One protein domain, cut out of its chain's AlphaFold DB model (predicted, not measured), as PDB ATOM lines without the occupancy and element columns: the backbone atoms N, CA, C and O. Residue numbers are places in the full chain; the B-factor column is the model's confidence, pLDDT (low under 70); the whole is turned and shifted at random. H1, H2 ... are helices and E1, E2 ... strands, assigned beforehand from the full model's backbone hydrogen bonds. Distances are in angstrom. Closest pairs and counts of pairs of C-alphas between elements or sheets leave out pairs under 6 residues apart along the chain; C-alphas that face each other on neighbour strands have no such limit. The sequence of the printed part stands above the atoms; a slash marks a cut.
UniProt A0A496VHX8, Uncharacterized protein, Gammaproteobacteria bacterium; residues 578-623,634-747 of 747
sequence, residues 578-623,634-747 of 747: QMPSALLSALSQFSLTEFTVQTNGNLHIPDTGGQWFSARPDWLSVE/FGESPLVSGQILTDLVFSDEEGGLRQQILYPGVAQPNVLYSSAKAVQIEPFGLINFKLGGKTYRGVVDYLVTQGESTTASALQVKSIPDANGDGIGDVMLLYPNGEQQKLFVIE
ATOM      1  N   GLN A 578     109.062 104.541 144.557       95.00
ATOM      2  CA  GLN A 578     108.056 103.496 144.792       95.00
ATOM      3  C   GLN A 578     107.862 102.554 143.600       95.00
ATOM      4  O   GLN A 578     107.491 101.402 143.793       95.00
ATOM      5  N   MET A 579     108.122 103.025 142.375       94.19
ATOM      6  CA  MET A 579     107.945 102.222 141.162       94.19
ATOM      7  C   MET A 579     109.068 102.463 140.134       94.19
ATOM      8  O   MET A 579     108.873 103.173 139.141       94.19
ATOM      9  N   PRO A 580     110.266 101.877 140.339       94.56
ATOM     10  CA  PRO A 580     111.426 102.084 139.468       94.56
ATOM     11  C   PRO A 580     111.197 101.697 138.000       94.56
ATOM     12  O   PRO A 580     111.682 102.377 137.098       94.56
ATOM     13  N   SER A 581     110.417 100.645 137.742       92.81
ATOM     14  CA  SER A 581     110.080 100.188 136.387       92.81
ATOM     15  C   SER A 581     109.207 101.191 135.619       92.81
ATOM     16  O   SER A 581     109.395 101.374 134.412       92.81
ATOM     17  N   ALA A 582     108.294 101.886 136.309       95.38
ATOM     18  CA  ALA A 582     107.481 102.949 135.722       95.38
ATOM     19  C   ALA A 582     108.342 104.167 135.372       95.38
ATOM     20  O   ALA A 582     108.202 104.713 134.276       95.38
ATOM     21  N   LEU A 583     109.282 104.540 136.251       97.25
ATOM     22  CA  LEU A 583     110.231 105.611 135.954       97.25
ATOM     23  C   LEU A 583     111.087 105.270 134.732       97.25
ATOM     24  O   LEU A 583     111.165 106.078 133.813       97.25
ATOM     25  N   LEU A 584     111.675 104.069 134.680       96.56
ATOM     26  CA  LEU A 584     112.491 103.642 133.539       96.56
ATOM     27  C   LEU A 584     111.700 103.689 132.225       96.56
ATOM     28  O   LEU A 584     112.190 104.167 131.203       96.56
ATOM     29  N   SER A 585     110.451 103.223 132.264       95.69
ATOM     30  CA  SER A 585     109.556 103.243 131.105       95.69
ATOM     31  C   SER A 585     109.279 104.672 130.633       95.69
ATOM     32  O   SER A 585     109.319 104.939 129.431       95.69
ATOM     33  N   ALA A 586     109.055 105.607 131.556       96.69
ATOM     34  CA  ALA A 586     108.860 107.015 131.223       96.69
ATOM     35  C   ALA A 586     110.144 107.676 130.688       96.69
ATOM     36  O   ALA A 586     110.098 108.374 129.678       96.69
ATOM     37  N   LEU A 587     111.297 107.402 131.307       96.56
ATOM     38  CA  LEU A 587     112.612 107.893 130.880       96.56
ATOM     39  C   LEU A 587     112.989 107.415 129.471       96.56
ATOM     40  O   LEU A 587     113.565 108.177 128.691       96.56
ATOM     41  N   SER A 588     112.587 106.197 129.093       95.00
ATOM     42  CA  SER A 588     112.873 105.641 127.765       95.00
ATOM     43  C   SER A 588     112.308 106.481 126.609       95.00
ATOM     44  O   SER A 588     112.889 106.500 125.522       95.00
ATOM     45  N   GLN A 589     111.236 107.247 126.850       93.31
ATOM     46  CA  GLN A 589     110.663 108.179 125.869       93.31
ATOM     47  C   GLN A 589     111.619 109.336 125.530       93.31
ATOM     48  O   GLN A 589     111.525 109.927 124.456       93.31
ATOM     49  N   PHE A 590     112.575 109.615 126.418       92.44
ATOM     50  CA  PHE A 590     113.626 110.620 126.269       92.44
ATOM     51  C   PHE A 590     114.976 110.007 125.870       92.44
ATOM     52  O   PHE A 590     115.993 110.687 125.909       92.44
ATOM     53  N   SER A 591     115.004 108.732 125.456       93.62
ATOM     54  CA  SER A 591     116.237 107.970 125.183       93.62
ATOM     55  C   SER A 591     117.141 107.758 126.408       93.62
ATOM     56  O   SER A 591     118.311 107.420 126.251       93.62
ATOM     57  N   LEU A 592     116.595 107.900 127.620       95.12
ATOM     58  CA  LEU A 592     117.272 107.602 128.881       95.12
ATOM     59  C   LEU A 592     116.885 106.180 129.304       95.12
ATOM     60  O   LEU A 592     115.747 105.921 129.696       95.12
ATOM     61  N   THR A 593     117.803 105.229 129.137       95.06
ATOM     62  CA  THR A 593     117.504 103.787 129.249       95.06
ATOM     63  C   THR A 593     118.069 103.127 130.497       95.06
ATOM     64  O   THR A 593     117.930 101.914 130.650       95.06
ATOM     65  N   GLU A 594     118.725 103.891 131.363       96.50
ATOM     66  CA  GLU A 594     119.246 103.396 132.626       96.50
ATOM     67  C   GLU A 594     119.246 104.482 133.701       96.50
ATOM     68  O   GLU A 594     119.243 105.672 133.386       96.50
ATOM     69  N   PHE A 595     119.239 104.076 134.968       97.50
ATOM     70  CA  PHE A 595     119.549 104.952 136.095       97.50
ATOM     71  C   PHE A 595     120.021 104.145 137.306       97.50
ATOM     72  O   PHE A 595     119.782 102.940 137.409       97.50
ATOM     73  N   THR A 596     120.657 104.835 138.247       97.38
ATOM     74  CA  THR A 596     121.103 104.267 139.521       97.38
ATOM     75  C   THR A 596     120.318 104.883 140.671       97.38
ATOM     76  O   THR A 596     120.228 106.107 140.778       97.38
ATOM     77  N   VAL A 597     119.790 104.050 141.566       95.94
ATOM     78  CA  VAL A 597     119.321 104.477 142.888       95.94
ATOM     79  C   VAL A 597     120.523 104.479 143.830       95.94
ATOM     80  O   VAL A 597     121.151 103.453 144.070       95.94
ATOM     81  N   GLN A 598     120.882 105.644 144.347       94.69
ATOM     82  CA  GLN A 598     122.052 105.817 145.200       94.69
ATOM     83  C   GLN A 598     121.705 105.548 146.671       94.69
ATOM     84  O   GLN A 598     120.573 105.736 147.116       94.69
ATOM     85  N   THR A 599     122.703 105.179 147.478       92.19
ATOM     86  CA  THR A 599     122.535 104.929 148.926       92.19
ATOM     87  C   THR A 599     122.174 106.176 149.736       92.19
ATOM     88  O   THR A 599     121.749 106.058 150.877       92.19
ATOM     89  N   ASN A 600     122.301 107.373 149.161       91.00
ATOM     90  CA  ASN A 600     121.824 108.623 149.759       91.00
ATOM     91  C   ASN A 600     120.334 108.906 149.448       91.00
ATOM     92  O   ASN A 600     119.809 109.931 149.893       91.00
ATOM     93  N   GLY A 601     119.666 108.042 148.674       92.19
ATOM     94  CA  GLY A 601     118.278 108.179 148.222       92.19
ATOM     95  C   GLY A 601     118.082 108.967 146.923       92.19
ATOM     96  O   GLY A 601     116.954 109.061 146.452       92.19
ATOM     97  N   ASN A 602     119.132 109.543 146.335       95.69
ATOM     98  CA  ASN A 602     119.030 110.213 145.039       95.69
ATOM     99  C   ASN A 602     119.041 109.204 143.884       95.69
ATOM    100  O   ASN A 602     119.492 108.067 144.004       95.69
ATOM    101  N   LEU A 603     118.572 109.668 142.737       97.88
ATOM    102  CA  LEU A 603     118.626 109.007 141.450       97.88
ATOM    103  C   LEU A 603     119.733 109.666 140.629       97.88
ATOM    104  O   LEU A 603     119.757 110.890 140.489       97.88
ATOM    105  N   HIS A 604     120.620 108.850 140.076       97.56
ATOM    106  CA  HIS A 604     121.599 109.265 139.081       97.56
ATOM    107  C   HIS A 604     121.139 108.763 137.712       97.56
ATOM    108  O   HIS A 604     121.185 107.561 137.440       97.56
ATOM    109  N   ILE A 605     120.697 109.679 136.853       97.94
ATOM    110  CA  ILE A 605     120.154 109.359 135.528       97.94
ATOM    111  C   ILE A 605     121.153 109.849 134.465       97.94
ATOM    112  O   ILE A 605     121.199 111.054 134.206       97.94
ATOM    113  N   PRO A 606     121.989 108.970 133.884       96.31
ATOM    114  CA  PRO A 606     122.998 109.370 132.906       96.31
ATOM    115  C   PRO A 606     122.378 109.852 131.590       96.31
ATOM    116  O   PRO A 606     121.409 109.275 131.103       96.31
ATOM    117  N   ASP A 607     122.990 110.876 130.994       93.12
ATOM    118  CA  ASP A 607     122.698 111.374 129.647       93.12
ATOM    119  C   ASP A 607     123.976 111.347 128.776       93.12
ATOM    120  O   ASP A 607     125.081 110.990 129.201       93.12
ATOM    121  N   THR A 608     123.838 111.700 127.503       80.88
ATOM    122  CA  THR A 608     124.924 111.802 126.536       80.88
ATOM    123  C   THR A 608     125.896 112.944 126.863       80.88
ATOM    124  O   THR A 608     125.548 113.973 127.436       80.88
ATOM    125  N   GLY A 609     127.166 112.782 126.476       75.56
ATOM    126  CA  GLY A 609     128.158 113.861 126.579       75.56
ATOM    127  C   GLY A 609     128.694 114.142 127.989       75.56
ATOM    128  O   GLY A 609     129.266 115.209 128.198       75.56
ATOM    129  N   GLY A 610     128.551 113.203 128.933       78.44
ATOM    130  CA  GLY A 610     129.087 113.332 130.297       78.44
ATOM    131  C   GLY A 610     128.240 114.212 131.220       78.44
ATOM    132  O   GLY A 610     128.758 114.743 132.200       78.44
ATOM    133  N   GLN A 611     126.965 114.402 130.881       93.69
ATOM    134  CA  GLN A 611     125.960 115.044 131.726       93.69
ATOM    135  C   GLN A 611     125.079 113.976 132.370       93.69
ATOM    136  O   GLN A 611     124.969 112.859 131.861       93.69
ATOM    137  N   TRP A 612     124.445 114.315 133.484       97.00
ATOM    138  CA  TRP A 612     123.465 113.447 134.126       97.00
ATOM    139  C   TRP A 612     122.464 114.269 134.939       97.00
ATOM    140  O   TRP A 612     122.708 115.437 135.243       97.00
ATOM    141  N   PHE A 613     121.326 113.671 135.281       97.69
ATOM    142  CA  PHE A 613     120.301 114.308 136.102       97.69
ATOM    143  C   PHE A 613     120.294 113.730 137.515       97.69
ATOM    144  O   PHE A 613     120.155 112.516 137.694       97.69
ATOM    145  N   SER A 614     120.400 114.608 138.515       97.81
ATOM    146  CA  SER A 614     120.214 114.276 139.925       97.81
ATOM    147  C   SER A 614     118.783 114.583 140.349       97.81
ATOM    148  O   SER A 614     118.389 115.742 140.487       97.81
ATOM    149  N   ALA A 615     117.998 113.534 140.566       97.56
ATOM    150  CA  ALA A 615     116.640 113.638 141.090       97.56
ATOM    151  C   ALA A 615     116.553 112.970 142.464       97.56
ATOM    152  O   ALA A 615     117.344 112.090 142.790       97.56
ATOM    153  N   ARG A 616     115.582 113.358 143.280       96.00
ATOM    154  CA  ARG A 616     115.288 112.739 144.569       96.00
ATOM    155  C   ARG A 616     113.789 112.454 144.642       96.00
ATOM    156  O   ARG A 616     112.999 113.376 144.437       96.00
ATOM    157  N   PRO A 617     113.383 111.202 144.905       96.12
ATOM    158  CA  PRO A 617     111.986 110.898 145.127       96.12
ATOM    159  C   PRO A 617     111.524 111.547 146.429       96.12
ATOM    160  O   PRO A 617     112.238 111.548 147.432       96.12
ATOM    161  N   ASP A 618     110.313 112.080 146.414       94.12
ATOM    162  CA  ASP A 618     109.606 112.438 147.631       94.12
ATOM    163  C   ASP A 618     109.283 111.154 148.410       94.12
ATOM    164  O   ASP A 618     108.941 110.128 147.821       94.12
ATOM    165  N   TRP A 619     109.410 111.172 149.736       91.12
ATOM    166  CA  TRP A 619     109.114 109.994 150.560       91.12
ATOM    167  C   TRP A 619     107.638 109.607 150.527       91.12
ATOM    168  O   TRP A 619     107.304 108.529 151.002       91.12
ATOM    169  N   LEU A 620     106.755 110.447 149.983       93.75
ATOM    170  CA  LEU A 620     105.333 110.175 149.882       93.75
ATOM    171  C   LEU A 620     104.872 110.107 148.429       93.75
ATOM    172  O   LEU A 620     105.388 110.787 147.542       93.75
ATOM    173  N   SER A 621     103.838 109.309 148.212       95.62
ATOM    174  CA  SER A 621     102.997 109.365 147.026       95.62
ATOM    175  C   SER A 621     101.548 109.559 147.446       95.62
ATOM    176  O   SER A 621     101.145 109.121 148.530       95.62
ATOM    177  N   VAL A 622     100.755 110.186 146.587       95.75
ATOM    178  CA  VAL A 622      99.316 110.393 146.791       95.75
ATOM    179  C   VAL A 622      98.522 109.582 145.781       95.75
ATOM    180  O   VAL A 622      98.945 109.432 144.637       95.75
ATOM    181  N   GLU A 623      97.393 109.034 146.205       93.69
ATOM    182  CA  GLU A 623      96.448 108.360 145.315       93.69
ATOM    183  C   GLU A 623      95.758 109.369 144.382       93.69
ATOM    184  O   GLU A 623      95.436 110.487 144.792       93.69
ATOM    185  N   PHE A 634     105.584 117.296 133.961       93.56
ATOM    186  CA  PHE A 634     106.351 118.503 134.237       93.56
ATOM    187  C   PHE A 634     105.400 119.596 134.723       93.56
ATOM    188  O   PHE A 634     104.394 119.884 134.075       93.56
ATOM    189  N   GLY A 635     105.734 120.196 135.857       91.56
ATOM    190  CA  GLY A 635     105.094 121.378 136.420       91.56
ATOM    191  C   GLY A 635     106.120 122.470 136.716       91.56
ATOM    192  O   GLY A 635     107.306 122.324 136.419       91.56
ATOM    193  N   GLU A 636     105.661 123.566 137.312       91.12
ATOM    194  CA  GLU A 636     106.533 124.640 137.799       91.12
ATOM    195  C   GLU A 636     106.918 124.397 139.263       91.12
ATOM    196  O   GLU A 636     106.114 123.905 140.060       91.12
ATOM    197  N   SER A 637     108.155 124.743 139.617       90.06
ATOM    198  CA  SER A 637     108.620 124.716 141.002       90.06
ATOM    199  C   SER A 637     107.798 125.686 141.860       90.06
ATOM    200  O   SER A 637     107.635 126.849 141.486       90.06
ATOM    201  N   PRO A 638     107.313 125.264 143.042       89.12
ATOM    202  CA  PRO A 638     106.600 126.157 143.951       89.12
ATOM    203  C   PRO A 638     107.535 127.133 144.683       89.12
ATOM    204  O   PRO A 638     107.052 128.008 145.398       89.12
ATOM    205  N   LEU A 639     108.858 126.958 144.555       90.69
ATOM    206  CA  LEU A 639     109.861 127.705 145.317       90.69
ATOM    207  C   LEU A 639     110.637 128.722 144.484       90.69
ATOM    208  O   LEU A 639     111.071 129.729 145.039       90.69
ATOM    209  N   VAL A 640     110.831 128.472 143.187       89.56
ATOM    210  CA  VAL A 640     111.597 129.373 142.320       89.56
ATOM    211  C   VAL A 640     110.980 129.459 140.927       89.56
ATOM    212  O   VAL A 640     110.560 128.456 140.348       89.56
ATOM    213  N   SER A 641     110.924 130.673 140.380       87.44
ATOM    214  CA  SER A 641     110.409 130.906 139.030       87.44
ATOM    215  C   SER A 641     111.351 130.305 137.984       87.44
ATOM    216  O   SER A 641     112.560 130.245 138.190       87.44
ATOM    217  N   GLY A 642     110.800 129.857 136.854       83.06
ATOM    218  CA  GLY A 642     111.585 129.362 135.718       83.06
ATOM    219  C   GLY A 642     112.188 127.963 135.891       83.06
ATOM    220  O   GLY A 642     112.852 127.481 134.973       83.06
ATOM    221  N   GLN A 643     111.937 127.286 137.016       88.00
ATOM    222  CA  GLN A 643     112.393 125.918 137.254       88.00
ATOM    223  C   GLN A 643     111.250 124.908 137.116       88.00
ATOM    224  O   GLN A 643     110.136 125.131 137.594       88.00
ATOM    225  N   ILE A 644     111.550 123.770 136.489       90.88
ATOM    226  CA  ILE A 644     110.620 122.644 136.388       90.88
ATOM    227  C   ILE A 644     110.594 121.828 137.684       90.88
ATOM    228  O   ILE A 644     111.612 121.669 138.353       90.88
ATOM    229  N   LEU A 645     109.437 121.260 137.997       93.69
ATOM    230  CA  LEU A 645     109.266 120.191 138.974       93.69
ATOM    231  C   LEU A 645     108.699 118.977 138.245       93.69
ATOM    232  O   LEU A 645     107.808 119.133 137.410       93.69
ATOM    233  N   THR A 646     109.198 117.781 138.543       95.25
ATOM    234  CA  THR A 646     108.677 116.554 137.936       95.25
ATOM    235  C   THR A 646     107.924 115.697 138.938       95.25
ATOM    236  O   THR A 646     108.264 115.637 140.121       95.25
ATOM    237  N   ASP A 647     106.884 115.025 138.460       95.12
ATOM    238  CA  ASP A 647     106.216 113.950 139.180       95.12
ATOM    239  C   ASP A 647     106.070 112.719 138.285       95.12
ATOM    240  O   ASP A 647     106.076 112.810 137.056       95.12
ATOM    241  N   LEU A 648     106.024 111.552 138.916       97.75
ATOM    242  CA  LEU A 648     105.796 110.267 138.284       97.75
ATOM    243  C   LEU A 648     104.397 109.786 138.658       97.75
ATOM    244  O   LEU A 648     104.117 109.564 139.838       97.75
ATOM    245  N   VAL A 649     103.557 109.567 137.649       97.31
ATOM    246  CA  VAL A 649     102.266 108.892 137.795       97.31
ATOM    247  C   VAL A 649     102.421 107.424 137.407       97.31
ATOM    248  O   VAL A 649     102.855 107.112 136.295       97.31
ATOM    249  N   PHE A 650     102.070 106.514 138.313       96.12
ATOM    250  CA  PHE A 650     102.234 105.070 138.140       96.12
ATOM    251  C   PHE A 650     101.075 104.286 138.762       96.12
ATOM    252  O   PHE A 650     100.375 104.787 139.638       96.12
ATOM    253  N   SER A 651     100.886 103.044 138.314       94.19
ATOM    254  CA  SER A 651     100.011 102.078 138.986       94.19
ATOM    255  C   SER A 651     100.782 101.388 140.105       94.19
ATOM    256  O   SER A 651     101.883 100.892 139.863       94.19
ATOM    257  N   ASP A 652     100.212 101.325 141.304       90.12
ATOM    258  CA  ASP A 652     100.729 100.482 142.379       90.12
ATOM    259  C   ASP A 652     100.379  98.996 142.165       90.12
ATOM    260  O   ASP A 652      99.726  98.624 141.183       90.12
ATOM    261  N   GLU A 653     100.839  98.140 143.081       84.62
ATOM    262  CA  GLU A 653     100.623  96.685 143.042       84.62
ATOM    263  C   GLU A 653      99.142  96.279 143.156       84.62
ATOM    264  O   GLU A 653      98.768  95.187 142.729       84.62
ATOM    265  N   GLU A 654      98.288  97.152 143.699       86.44
ATOM    266  CA  GLU A 654      96.843  96.935 143.831       86.44
ATOM    267  C   GLU A 654      96.066  97.446 142.603       86.44
ATOM    268  O   GLU A 654      94.857  97.233 142.493       86.44
ATOM    269  N   GLY A 655      96.755  98.075 141.643       87.69
ATOM    270  CA  GLY A 655      96.163  98.663 140.442       87.69
ATOM    271  C   GLY A 655      95.686 100.109 140.620       87.69
ATOM    272  O   GLY A 655      95.059 100.652 139.708       87.69
ATOM    273  N   GLY A 656      95.945 100.728 141.775       90.25
ATOM    274  CA  GLY A 656      95.609 102.121 142.058       90.25
ATOM    275  C   GLY A 656      96.605 103.084 141.415       90.25
ATOM    276  O   GLY A 656      97.810 102.832 141.406       90.25
ATOM    277  N   LEU A 657      96.122 104.211 140.882       94.69
ATOM    278  CA  LEU A 657      97.002 105.256 140.355       94.69
ATOM    279  C   LEU A 657      97.563 106.101 141.494       94.69
ATOM    280  O   LEU A 657      96.827 106.564 142.366       94.69
ATOM    281  N   ARG A 658      98.871 106.343 141.460       94.94
ATOM    282  CA  ARG A 658      99.582 107.163 142.439       94.94
ATOM    283  C   ARG A 658     100.493 108.168 141.754       94.94
ATOM    284  O   ARG A 658     101.026 107.896 140.681       94.94
ATOM    285  N   GLN A 659     100.696 109.306 142.405       96.38
ATOM    286  CA  GLN A 659     101.641 110.344 142.006       96.38
ATOM    287  C   GLN A 659     102.738 110.482 143.060       96.38
ATOM    288  O   GLN A 659     102.436 110.689 144.237       96.38
ATOM    289  N   GLN A 660     104.000 110.408 142.641       97.50
ATOM    290  CA  GLN A 660     105.171 110.682 143.478       97.50
ATOM    291  C   GLN A 660     105.993 111.811 142.858       97.50
ATOM    292  O   GLN A 660     106.362 111.741 141.689       97.50
ATOM    293  N   ILE A 661     106.296 112.849 143.636       96.62
ATOM    294  CA  ILE A 661     107.143 113.957 143.177       96.62
ATOM    295  C   ILE A 661     108.597 113.476 143.098       96.62
ATOM    296  O   ILE A 661     109.067 112.769 143.987       96.62
ATOM    297  N   LEU A 662     109.316 113.865 142.046       97.12
ATOM    298  CA  LEU A 662     110.744 113.610 141.858       97.12
ATOM    299  C   LEU A 662     111.463 114.957 141.738       97.12
ATOM    300  O   LEU A 662     111.657 115.460 140.643       97.12
ATOM    301  N   TYR A 663     111.840 115.587 142.842       95.94
ATOM    302  CA  TYR A 663     112.430 116.932 142.833       95.94
ATOM    303  C   TYR A 663     113.958 116.904 142.610       95.94
ATOM    304  O   TYR A 663     114.554 115.830 142.704       95.94
ATOM    305  N   PRO A 664     114.638 118.025 142.292       96.94
ATOM    306  CA  PRO A 664     116.080 117.989 142.049       96.94
ATOM    307  C   PRO A 664     116.859 117.702 143.340       96.94
ATOM    308  O   PRO A 664     116.563 118.248 144.404       96.94
ATOM    309  N   GLY A 665     117.851 116.815 143.255       95.62
ATOM    310  CA  GLY A 665     118.678 116.393 144.387       95.62
ATOM    311  C   GLY A 665     120.065 117.032 144.356       95.62
ATOM    312  O   GLY A 665     120.631 117.242 143.290       95.62
ATOM    313  N   VAL A 666     120.655 117.320 145.522       96.00
ATOM    314  CA  VAL A 666     122.074 117.719 145.593       96.00
ATOM    315  C   VAL A 666     122.919 116.566 145.061       96.00
ATOM    316  O   VAL A 666     122.859 115.478 145.629       96.00
ATOM    317  N   ALA A 667     123.719 116.791 144.020       96.00
ATOM    318  CA  ALA A 667     124.469 115.729 143.347       96.00
ATOM    319  C   ALA A 667     125.429 114.993 144.297       96.00
ATOM    320  O   ALA A 667     125.517 113.765 144.274       96.00
ATOM    321  N   GLN A 668     126.101 115.737 145.186       94.06
ATOM    322  CA  GLN A 668     126.996 115.173 146.201       94.06
ATOM    323  C   GLN A 668     126.707 115.714 147.605       94.06
ATOM    324  O   GLN A 668     127.404 116.609 148.097       94.06
ATOM    325  N   PRO A 669     125.712 115.144 148.303       92.81
ATOM    326  CA  PRO A 669     125.330 115.618 149.627       92.81
ATOM    327  C   PRO A 669     126.451 115.407 150.654       92.81
ATOM    328  O   PRO A 669     126.667 116.269 151.498       92.81
ATOM    329  N   ASN A 670     127.229 114.323 150.553       91.88
ATOM    330  CA  ASN A 670     128.341 114.051 151.476       91.88
ATOM    331  C   ASN A 670     129.428 115.134 151.419       91.88
ATOM    332  O   ASN A 670     129.951 115.531 152.456       91.88
ATOM    333  N   VAL A 671     129.735 115.641 150.220       93.62
ATOM    334  CA  VAL A 671     130.691 116.742 150.034       93.62
ATOM    335  C   VAL A 671     130.141 118.044 150.616       93.62
ATOM    336  O   VAL A 671     130.885 118.801 151.240       93.62
ATOM    337  N   LEU A 672     128.840 118.303 150.450       93.62
ATOM    338  CA  LEU A 672     128.189 119.464 151.054       93.62
ATOM    339  C   LEU A 672     128.258 119.402 152.587       93.62
ATOM    340  O   LEU A 672     128.690 120.371 153.209       93.62
ATOM    341  N   TYR A 673     127.909 118.259 153.190       91.88
ATOM    342  CA  TYR A 673     127.977 118.059 154.641       91.88
ATOM    343  C   TYR A 673     129.398 118.175 155.201       91.88
ATOM    344  O   TYR A 673     129.568 118.710 156.293       91.88
ATOM    345  N   SER A 674     130.419 117.702 154.478       93.88
ATOM    346  CA  SER A 674     131.810 117.784 154.943       93.88
ATOM    347  C   SER A 674     132.441 119.167 154.751       93.88
ATOM    348  O   SER A 674     133.341 119.537 155.502       93.88
ATOM    349  N   SER A 675     131.976 119.946 153.767       94.44
ATOM    350  CA  SER A 675     132.571 121.245 153.418       94.44
ATOM    351  C   SER A 675     131.875 122.439 154.079       94.44
ATOM    352  O   SER A 675     132.508 123.473 154.300       94.44
ATOM    353  N   ALA A 676     130.573 122.340 154.364       94.31
ATOM    354  CA  ALA A 676     129.749 123.453 154.829       94.31
ATOM    355  C   ALA A 676     129.227 123.259 156.262       94.31
ATOM    356  O   ALA A 676     129.234 122.173 156.829       94.31
ATOM    357  N   LYS A 677     128.758 124.354 156.867       94.25
ATOM    358  CA  LYS A 677     128.123 124.371 158.194       94.25
ATOM    359  C   LYS A 677     126.635 124.677 158.072       94.25
ATOM    360  O   LYS A 677     126.226 125.332 157.118       94.25
ATOM    361  N   ALA A 678     125.854 124.285 159.082       91.75
ATOM    362  CA  ALA A 678     124.409 124.536 159.141       91.75
ATOM    363  C   ALA A 678     123.678 124.092 157.859       91.75
ATOM    364  O   ALA A 678     122.844 124.826 157.339       91.75
ATOM    365  N   VAL A 679     124.065 122.926 157.332       91.75
ATOM    366  CA  VAL A 679     123.477 122.346 156.125       91.75
ATOM    367  C   VAL A 679     122.078 121.837 156.450       91.75
ATOM    368  O   VAL A 679     121.912 121.042 157.370       91.75
ATOM    369  N   GLN A 680     121.097 122.289 155.681       90.19
ATOM    370  CA  GLN A 680     119.719 121.812 155.680       90.19
ATOM    371  C   GLN A 680     119.343 121.521 154.229       90.19
ATOM    372  O   GLN A 680     119.555 122.367 153.358       90.19
ATOM    373  N   ILE A 681     118.830 120.321 153.973       90.00
ATOM    374  CA  ILE A 681     118.338 119.901 152.659       90.00
ATOM    375  C   ILE A 681     116.864 119.564 152.839       90.00
ATOM    376  O   ILE A 681     116.527 118.630 153.554       90.00
ATOM    377  N   GLU A 682     115.997 120.335 152.201       88.50
ATOM    378  CA  GLU A 682     114.546 120.275 152.335       88.50
ATOM    379  C   GLU A 682     113.898 119.712 151.055       88.50
ATOM    380  O   GLU A 682     114.561 119.589 150.016       88.50
ATOM    381  N   PRO A 683     112.617 119.296 151.102       88.19
ATOM    382  CA  PRO A 683     111.871 118.907 149.906       88.19
ATOM    383  C   PRO A 683     111.924 119.967 148.797       88.19
ATOM    384  O   PRO A 683     112.250 121.130 149.032       88.19
ATOM    385  N   PHE A 684     111.592 119.562 147.569       91.06
ATOM    386  CA  PHE A 684     111.650 120.418 146.373       91.06
ATOM    387  C   PHE A 684     113.058 120.915 145.996       91.06
ATOM    388  O   PHE A 684     113.184 121.841 145.204       91.06
ATOM    389  N   GLY A 685     114.113 120.295 146.532       91.44
ATOM    390  CA  GLY A 685     115.507 120.618 146.206       91.44
ATOM    391  C   GLY A 685     116.039 121.878 146.887       91.44
ATOM    392  O   GLY A 685     117.113 122.362 146.523       91.44
ATOM    393  N   LEU A 686     115.306 122.417 147.865       93.56
ATOM    394  CA  LEU A 686     115.728 123.574 148.642       93.56
ATOM    395  C   LEU A 686     116.891 123.202 149.560       93.56
ATOM    396  O   LEU A 686     116.810 122.250 150.334       93.56
ATOM    397  N   ILE A 687     117.959 123.989 149.514       94.69
ATOM    398  CA  ILE A 687     119.084 123.858 150.433       94.69
ATOM    399  C   ILE A 687     119.408 125.180 151.111       94.69
ATOM    400  O   ILE A 687     119.261 126.255 150.532       94.69
ATOM    401  N   ASN A 688     119.903 125.079 152.340       94.19
ATOM    402  CA  ASN A 688     120.461 126.177 153.113       94.19
ATOM    403  C   ASN A 688     121.785 125.723 153.734       94.19
ATOM    404  O   ASN A 688     121.848 124.656 154.339       94.19
ATOM    405  N   PHE A 689     122.856 126.498 153.568       95.00
ATOM    406  CA  PHE A 689     124.161 126.173 154.150       95.00
ATOM    407  C   PHE A 689     125.063 127.399 154.296       95.00
ATOM    408  O   PHE A 689     124.872 128.433 153.655       95.00
ATOM    409  N   LYS A 690     126.102 127.275 155.128       95.38
ATOM    410  CA  LYS A 690     127.149 128.287 155.309       95.38
ATOM    411  C   LYS A 690     128.503 127.781 154.836       95.38
ATOM    412  O   LYS A 690     128.993 126.770 155.334       95.38
ATOM    413  N   LEU A 691     129.147 128.533 153.946       95.31
ATOM    414  CA  LEU A 691     130.481 128.234 153.424       95.31
ATOM    415  C   LEU A 691     131.309 129.520 153.334       95.31
ATOM    416  O   LEU A 691     130.831 130.544 152.847       95.31
ATOM    417  N   GLY A 692     132.546 129.494 153.840       89.69
ATOM    418  CA  GLY A 692     133.447 130.657 153.792       89.69
ATOM    419  C   GLY A 692     132.879 131.924 154.450       89.69
ATOM    420  O   GLY A 692     133.134 133.029 153.980       89.69
ATOM    421  N   GLY A 693     132.052 131.777 155.492       89.69
ATOM    422  CA  GLY A 693     131.383 132.890 156.180       89.69
ATOM    423  C   GLY A 693     130.153 133.465 155.460       89.69
ATOM    424  O   GLY A 693     129.499 134.347 156.012       89.69
ATOM    425  N   LYS A 694     129.802 132.961 154.270       93.62
ATOM    426  CA  LYS A 694     128.586 133.332 153.532       93.62
ATOM    427  C   LYS A 694     127.492 132.291 153.732       93.62
ATOM    428  O   LYS A 694     127.792 131.114 153.915       93.62
ATOM    429  N   THR A 695     126.239 132.736 153.700       95.38
ATOM    430  CA  THR A 695     125.061 131.857 153.713       95.38
ATOM    431  C   THR A 695     124.525 131.755 152.294       95.38
ATOM    432  O   THR A 695     124.433 132.773 151.611       95.38
ATOM    433  N   TYR A 696     124.196 130.544 151.870       96.06
ATOM    434  CA  TYR A 696     123.610 130.238 150.574       96.06
ATOM    435  C   TYR A 696     122.271 129.552 150.807       96.06
ATOM    436  O   TYR A 696     122.197 128.615 151.603       96.06
ATOM    437  N   ARG A 697     121.235 130.028 150.119       96.06
ATOM    438  CA  ARG A 697     119.889 129.465 150.152       96.06
ATOM    439  C   ARG A 697     119.314 129.474 148.740       96.06
ATOM    440  O   ARG A 697     119.400 130.493 148.062       96.06
ATOM    441  N   GLY A 698     118.782 128.344 148.291       95.94
ATOM    442  CA  GLY A 698     118.321 128.198 146.912       95.94
ATOM    443  C   GLY A 698     117.854 126.791 146.569       95.94
ATOM    444  O   GLY A 698     117.973 125.885 147.392       95.94
ATOM    445  N   VAL A 699     117.364 126.608 145.345       96.94
ATOM    446  CA  VAL A 699     116.939 125.309 144.812       96.94
ATOM    447  C   VAL A 699     117.976 124.786 143.823       96.94
ATOM    448  O   VAL A 699     118.400 125.510 142.926       96.94
ATOM    449  N   VAL A 700     118.432 123.544 143.984       97.19
ATOM    450  CA  VAL A 700     119.410 122.953 143.052       97.19
ATOM    451  C   VAL A 700     118.780 122.591 141.706       97.19
ATOM    452  O   VAL A 700     117.598 122.272 141.635       97.19
ATOM    453  N   ASP A 701     119.567 122.628 140.633       97.25
ATOM    454  CA  ASP A 701     119.166 122.163 139.299       97.25
ATOM    455  C   ASP A 701     119.213 120.627 139.210       97.25
ATOM    456  O   ASP A 701     120.030 119.992 139.878       97.25
ATOM    457  N   TYR A 702     118.375 120.015 138.368       97.12
ATOM    458  CA  TYR A 702     118.491 118.579 138.078       97.12
ATOM    459  C   TYR A 702     119.790 118.286 137.337       97.12
ATOM    460  O   TYR A 702     120.412 117.253 137.567       97.12
ATOM    461  N   LEU A 703     120.177 119.176 136.420       96.88
ATOM    462  CA  LEU A 703     121.308 118.952 135.536       96.88
ATOM    463  C   LEU A 703     122.634 119.045 136.297       96.88
ATOM    464  O   LEU A 703     122.968 120.076 136.888       96.88
ATOM    465  N   VAL A 704     123.423 117.982 136.185       97.38
ATOM    466  CA  VAL A 704     124.815 117.917 136.614       97.38
ATOM    467  C   VAL A 704     125.691 117.820 135.375       97.38
ATOM    468  O   VAL A 704     125.463 117.000 134.482       97.38
ATOM    469  N   THR A 705     126.696 118.686 135.301       95.38
ATOM    470  CA  THR A 705     127.631 118.732 134.175       95.38
ATOM    471  C   THR A 705     129.058 118.490 134.635       95.38
ATOM    472  O   THR A 705     129.429 118.790 135.770       95.38
ATOM    473  N   GLN A 706     129.889 117.977 133.730       90.88
ATOM    474  CA  GLN A 706     131.319 117.859 133.972       90.88
ATOM    475  C   GLN A 706     132.031 119.182 133.657       90.88
ATOM    476  O   GLN A 706     131.958 119.698 132.540       90.88
ATOM    477  N   GLY A 707     132.756 119.713 134.637       82.44
ATOM    478  CA  GLY A 707     133.682 120.827 134.483       82.44
ATOM    479  C   GLY A 707     135.149 120.401 134.539       82.44
ATOM    480  O   GLY A 707     135.484 119.213 134.569       82.44
ATOM    481  N   GLU A 708     136.044 121.390 134.576       71.88
ATOM    482  CA  GLU A 708     137.456 121.142 134.875       71.88
ATOM    483  C   GLU A 708     137.592 120.603 136.303       71.88
ATOM    484  O   GLU A 708     137.043 121.174 137.248       71.88
ATOM    485  N   SER A 709     138.327 119.497 136.455       65.50
ATOM    486  CA  SER A 709     138.634 118.943 137.772       65.50
ATOM    487  C   SER A 709     139.367 119.993 138.602       65.50
ATOM    488  O   SER A 709     140.389 120.542 138.179       65.50
ATOM    489  N   THR A 710     138.822 120.307 139.772       63.28
ATOM    490  CA  THR A 710     139.447 121.267 140.677       63.28
ATOM    491  C   THR A 710     140.552 120.563 141.460       63.28
ATOM    492  O   THR A 710     140.369 119.436 141.904       63.28
ATOM    493  N   THR A 711     141.680 121.226 141.724       69.62
ATOM    494  CA  THR A 711     142.682 120.717 142.685       69.62
ATOM    495  C   THR A 711     142.206 120.807 144.141       69.62
ATOM    496  O   THR A 711     142.961 120.491 145.061       69.62
ATOM    497  N   ALA A 712     140.979 121.279 144.371       71.88
ATOM    498  CA  ALA A 712     140.422 121.467 145.693       71.88
ATOM    499  C   ALA A 712     139.787 120.181 146.218       71.88
ATOM    500  O   ALA A 712     139.060 119.487 145.515       71.88
ATOM    501  N   SER A 713     140.027 119.906 147.495       80.81
ATOM    502  CA  SER A 713     139.466 118.762 148.217       80.81
ATOM    503  C   SER A 713     138.068 119.018 148.796       80.81
ATOM    504  O   SER A 713     137.499 118.123 149.413       80.81
ATOM    505  N   ALA A 714     137.513 120.222 148.622       90.69
ATOM    506  CA  ALA A 714     136.259 120.664 149.232       90.69
ATOM    507  C   ALA A 714     135.346 121.374 148.220       90.69
ATOM    508  O   ALA A 714     135.811 121.847 147.180       90.69
ATOM    509  N   LEU A 715     134.056 121.480 148.557       94.81
ATOM    510  CA  LEU A 715     133.058 122.208 147.768       94.81
ATOM    511  C   LEU A 715     133.491 123.660 147.533       94.81
ATOM    512  O   LEU A 715     133.855 124.369 148.477       94.81
ATOM    513  N   GLN A 716     133.358 124.136 146.296       94.75
ATOM    514  CA  GLN A 716     133.465 125.558 145.976       94.75
ATOM    515  C   GLN A 716     132.139 126.098 145.446       94.75
ATOM    516  O   GLN A 716     131.339 125.369 144.865       94.75
ATOM    517  N   VAL A 717     131.917 127.400 145.633       95.75
ATOM    518  CA  VAL A 717     130.727 128.093 145.134       95.75
ATOM    519  C   VAL A 717     131.154 129.298 144.309       95.75
ATOM    520  O   VAL A 717     131.920 130.143 144.779       95.75
ATOM    521  N   LYS A 718     130.648 129.391 143.079       95.00
ATOM    522  CA  LYS A 718     130.952 130.469 142.131       95.00
ATOM    523  C   LYS A 718     129.672 131.183 141.708       95.00
ATOM    524  O   LYS A 718     128.748 130.536 141.243       95.00
ATOM    525  N   SER A 719     129.629 132.508 141.807       95.75
ATOM    526  CA  SER A 719     128.496 133.292 141.297       95.75
ATOM    527  C   SER A 719     128.388 133.205 139.773       95.75
ATOM    528  O   SER A 719     129.402 133.266 139.069       95.75
ATOM    529  N   ILE A 720     127.160 133.099 139.277       96.75
ATOM    530  CA  ILE A 720     126.805 133.094 137.857       96.75
ATOM    531  C   ILE A 720     125.680 134.121 137.608       96.75
ATOM    532  O   ILE A 720     125.072 134.601 138.563       96.75
ATOM    533  N   PRO A 721     125.437 134.543 136.352       96.31
ATOM    534  CA  PRO A 721     124.258 135.343 136.029       96.31
ATOM    535  C   PRO A 721     122.963 134.599 136.373       96.31
ATOM    536  O   PRO A 721     122.968 133.370 136.388       96.31
ATOM    537  N   ASP A 722     121.889 135.361 136.578       94.12
ATOM    538  CA  ASP A 722     120.508 134.873 136.669       94.12
ATOM    539  C   ASP A 722     120.212 133.894 135.517       94.12
ATOM    540  O   ASP A 722     120.215 134.276 134.339       94.12
ATOM    541  N   ALA A 723     120.063 132.615 135.858       93.25
ATOM    542  CA  ALA A 723     119.919 131.521 134.912       93.25
ATOM    543  C   ALA A 723     118.462 131.067 134.752       93.25
ATOM    544  O   ALA A 723     118.153 130.433 133.739       93.25
ATOM    545  N   ASN A 724     117.584 131.379 135.709       91.75
ATOM    546  CA  ASN A 724     116.155 131.044 135.700       91.75
ATOM    547  C   ASN A 724     115.237 132.245 135.386       91.75
ATOM    548  O   ASN A 724     114.039 132.060 135.166       91.75
ATOM    549  N   GLY A 725     115.788 133.453 135.280       90.12
ATOM    550  CA  GLY A 725     115.095 134.671 134.871       90.12
ATOM    551  C   GLY A 725     114.241 135.306 135.967       90.12
ATOM    552  O   GLY A 725     113.263 135.985 135.638       90.12
ATOM    553  N   ASP A 726     114.555 135.069 137.242       88.31
ATOM    554  CA  ASP A 726     113.798 135.611 138.378       88.31
ATOM    555  C   ASP A 726     114.295 136.990 138.859       88.31
ATOM    556  O   ASP A 726     113.667 137.627 139.711       88.31
ATOM    557  N   GLY A 727     115.370 137.501 138.256       89.75
ATOM    558  CA  GLY A 727     116.002 138.769 138.602       89.75
ATOM    559  C   GLY A 727     117.057 138.671 139.708       89.75
ATOM    560  O   GLY A 727     117.636 139.706 140.057       89.75
ATOM    561  N   ILE A 728     117.333 137.478 140.241       91.19
ATOM    562  CA  ILE A 728     118.324 137.201 141.285       91.19
ATOM    563  C   ILE A 728     119.540 136.507 140.652       91.19
ATOM    564  O   ILE A 728     119.441 135.692 139.745       91.19
ATOM    565  N   GLY A 729     120.750 136.875 141.086       92.44
ATOM    566  CA  GLY A 729     121.968 136.219 140.604       92.44
ATOM    567  C   GLY A 729     122.160 134.839 141.235       92.44
ATOM    568  O   GLY A 729     122.191 134.730 142.462       92.44
ATOM    569  N   ASP A 730     122.394 133.823 140.408       96.75
ATOM    570  CA  ASP A 730     122.541 132.434 140.847       96.75
ATOM    571  C   ASP A 730     123.975 132.053 141.238       96.75
ATOM    572  O   ASP A 730     124.945 132.810 141.079       96.75
ATOM    573  N   VAL A 731     124.145 130.825 141.739       97.06
ATOM    574  CA  VAL A 731     125.471 130.259 142.007       97.06
ATOM    575  C   VAL A 731     125.646 128.865 141.408       97.06
ATOM    576  O   VAL A 731     124.702 128.117 141.196       97.06
ATOM    577  N   MET A 732     126.895 128.511 141.133       97.06
ATOM    578  CA  MET A 732     127.331 127.188 140.705       97.06
ATOM    579  C   MET A 732     128.062 126.506 141.859       97.06
ATOM    580  O   MET A 732     129.043 127.050 142.379       97.06
ATOM    581  N   LEU A 733     127.597 125.320 142.233       97.25
ATOM    582  CA  LEU A 733     128.275 124.389 143.126       97.25
ATOM    583  C   LEU A 733     129.319 123.616 142.315       97.25
ATOM    584  O   LEU A 733     128.988 123.051 141.276       97.25
ATOM    585  N   LEU A 734     130.572 123.615 142.769       95.81
ATOM    586  CA  LEU A 734     131.692 122.931 142.120       95.81
ATOM    587  C   LEU A 734     132.206 121.836 143.055       95.81
ATOM    588  O   LEU A 734     132.759 122.133 144.120       95.81
ATOM    589  N   TYR A 735     132.006 120.582 142.666       94.62
ATOM    590  CA  TYR A 735     132.393 119.419 143.455       94.62
ATOM    591  C   TYR A 735     133.853 119.006 143.172       94.62
ATOM    592  O   TYR A 735     134.351 119.216 142.062       94.62
ATOM    593  N   PRO A 736     134.560 118.383 144.138       91.81
ATOM    594  CA  PRO A 736     135.965 117.988 143.990       91.81
ATOM    595  C   PRO A 736     136.266 117.067 142.801       91.81
ATOM    596  O   PRO A 736     137.354 117.125 142.237       91.81
ATOM    597  N   ASN A 737     135.309 116.237 142.380       90.06
ATOM    598  CA  ASN A 737     135.459 115.367 141.205       90.06
ATOM    599  C   ASN A 737     135.277 116.105 139.860       90.06
ATOM    600  O   ASN A 737     135.296 115.477 138.802       90.06
ATOM    601  N   GLY A 738     135.101 117.429 139.887       90.81
ATOM    602  CA  GLY A 738     134.887 118.267 138.711       90.81
ATOM    603  C   GLY A 738     133.427 118.385 138.276       90.81
ATOM    604  O   GLY A 738     133.159 119.136 137.340       90.81
ATOM    605  N   GLU A 739     132.486 117.700 138.927       94.00
ATOM    606  CA  GLU A 739     131.059 117.894 138.660       94.00
ATOM    607  C   GLU A 739     130.598 119.288 139.093       94.00
ATOM    608  O   GLU A 739     131.113 119.877 140.049       94.00
ATOM    609  N   GLN A 740     129.600 119.814 138.391       95.81
ATOM    610  CA  GLN A 740     129.031 121.128 138.644       95.81
ATOM    611  C   GLN A 740     127.508 121.063 138.639       95.81
ATOM    612  O   GLN A 740     126.912 120.375 137.810       95.81
ATOM    613  N   GLN A 741     126.880 121.801 139.551       97.38
ATOM    614  CA  GLN A 741     125.426 121.878 139.670       97.38
ATOM    615  C   GLN A 741     125.009 123.305 140.016       97.38
ATOM    616  O   GLN A 741     125.584 123.926 140.913       97.38
ATOM    617  N   LYS A 742     124.013 123.848 139.316       97.44
ATOM    618  CA  LYS A 742     123.501 125.187 139.628       97.44
ATOM    619  C   LYS A 742     122.645 125.151 140.891       97.44
ATOM    620  O   LYS A 742     121.980 124.157 141.178       97.44
ATOM    621  N   LEU A 743     122.655 126.262 141.607       97.75
ATOM    622  CA  LEU A 743     121.779 126.569 142.723       97.75
ATOM    623  C   LEU A 743     121.088 127.896 142.403       97.75
ATOM    624  O   LEU A 743     121.745 128.941 142.390       97.75
ATOM    625  N   PHE A 744     119.784 127.818 142.149       96.81
ATOM    626  CA  PHE A 744     118.924 128.966 141.894       96.81
ATOM    627  C   PHE A 744     118.643 129.682 143.210       96.81
ATOM    628  O   PHE A 744     118.062 129.087 144.123       96.81
ATOM    629  N   VAL A 745     119.141 130.905 143.363       95.12
ATOM    630  CA  VAL A 745     119.144 131.600 144.660       95.12
ATOM    631  C   VAL A 745     117.763 132.177 144.957       95.12
ATOM    632  O   VAL A 745     117.138 132.772 144.093       95.12
ATOM    633  N   ILE A 746     117.306 132.045 146.206       91.81
ATOM    634  CA  ILE A 746     116.041 132.638 146.670       91.81
ATOM    635  C   ILE A 746     116.280 133.608 147.830       91.81
ATOM    636  O   ILE A 746     117.195 133.398 148.634       91.81
ATOM    637  N   GLU A 747     115.446 134.645 147.931       76.25
ATOM    638  CA  GLU A 747     115.458 135.605 149.051       76.25
ATOM    639  C   GLU A 747     114.853 135.050 150.354       76.25
ATOM    640  O   GLU A 747     113.917 134.208 150.319       76.25
TER     641      GLU A 747
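AT A GLANCE: This is residues 578 to 623 and 634 to 747 of the 747 residues of an uncharacterized protein of Gammaproteobacteria bacterium (UniProt A0A496VHX8). What is the main shape? Two lobes stand end to end, both built from one branched, strongly twisted sheet: E1 to E6 make one lobe, E7 to E12 the other, and they join where E3 pairs with E9 next to the bend in E9. H1 packs on the first lobe near E5 and E1, and H2 on the second near E7 and E8, on opposite faces of the sheet. What is it made of? The printed part has 160 residues, with two named helices and twelve named strands in the order H1 E1 E2 E3 E4 E5 E6 H2 E7 E8 E9 E10 E11 E12. The class is mostly strand, and the sheet is antiparallel, with no single order across it. How large is it? It is compact, with a radius of gyration of the C-alphas of 16.1 A, but elongated, spanning 51 by 31 by 27 A.

HOW THE PARTS SIT: Where do the two lobes join? E3, residues 612 to 623, and E9, residues 694 to 706, are antiparallel neighbours, with N 614 and O 702 within hydrogen-bond range at 2.8 A. E3 bends by 70 degrees at residue 619, and E9 by 98 degrees at residue 702. The pairing is staggered: E3 pairs with E9 over its residues 612 to 613 and with E6, residues 657 to 664, over its residues 615 to 623, where N 618 and O 661 are 2.8 A apart. Which strands complete the first lobe? E1, residues 595 to 597, E2, residues 603 to 606, and E3 form a meander, each strand the antiparallel neighbour of the one before; in its hairpins N 596 and O 604 are 2.9 A apart, and N 605 and O 613 3.0 A. E4, residues 634 to 636, E5, residues 644 to 651, and E6 form another, with hairpin pairs N 635 and O 645 at 2.8 A and N 648 and O 660 at 2.8 A. Which strands make the second lobe? E7, residues 677 to 681, E8, residues 686 to 691, and E9 are a meander of two hairpins, with N 680 and O 688 at 2.8 A and N 689 and O 696 at 3.0 A. E10, residues 716 to 719, E11, residues 731 to 734, and E12, residues 739 to 745, are another, with N 718 and O 732 at 2.9 A and N 733 and O 741 at 2.8 A. E9 to E12 form a Greek key, that last meander with E9 as the antiparallel neighbour of E12, where N 701 and O 742 are 2.9 A apart. Where are the helices? H1, residues 580 to 588, is on the sheet, its closest C-alphas to E5 being Ala 582 and Phe 650, 6.2 A. H2, residues 669 to 675, is on the opposite face at a height over the sheet of 7.5 A, only just over E8 with 3 C-alphas falling on it, and runs along that strand at 13 degrees on the local plane. In H1 and H2 every O i to N i+4 pair is within hydrogen-bond range.

IN THESE COORDINATES: Where do the first and last elements lie? H1 begins at C-alpha 580, (111.426, 102.084, 139.468), and E12 ends at C-alpha 745, (119.144, 131.600, 144.660). Which elements are long? From first to last C-alpha E3 measures 29.7 A, E9 25.1 A, E5 23.3 A, E6 23.0 A and E12 19.1 A.

THE WHOLE: Which C-alphas are farthest apart? Those of Glu 654 and Thr 711, at 51.7 A. Is the printed part unbroken? Residues 624 to 633, the link across the cut from E3 to E4, are not printed, and C-alphas 623 and 634 are 18.0 A apart. The link from E10 to E11, 11 residues, is long. Where is confidence low? The mean pLDDT of the printed part is 92.6, and residues 709 to 711 are under 70.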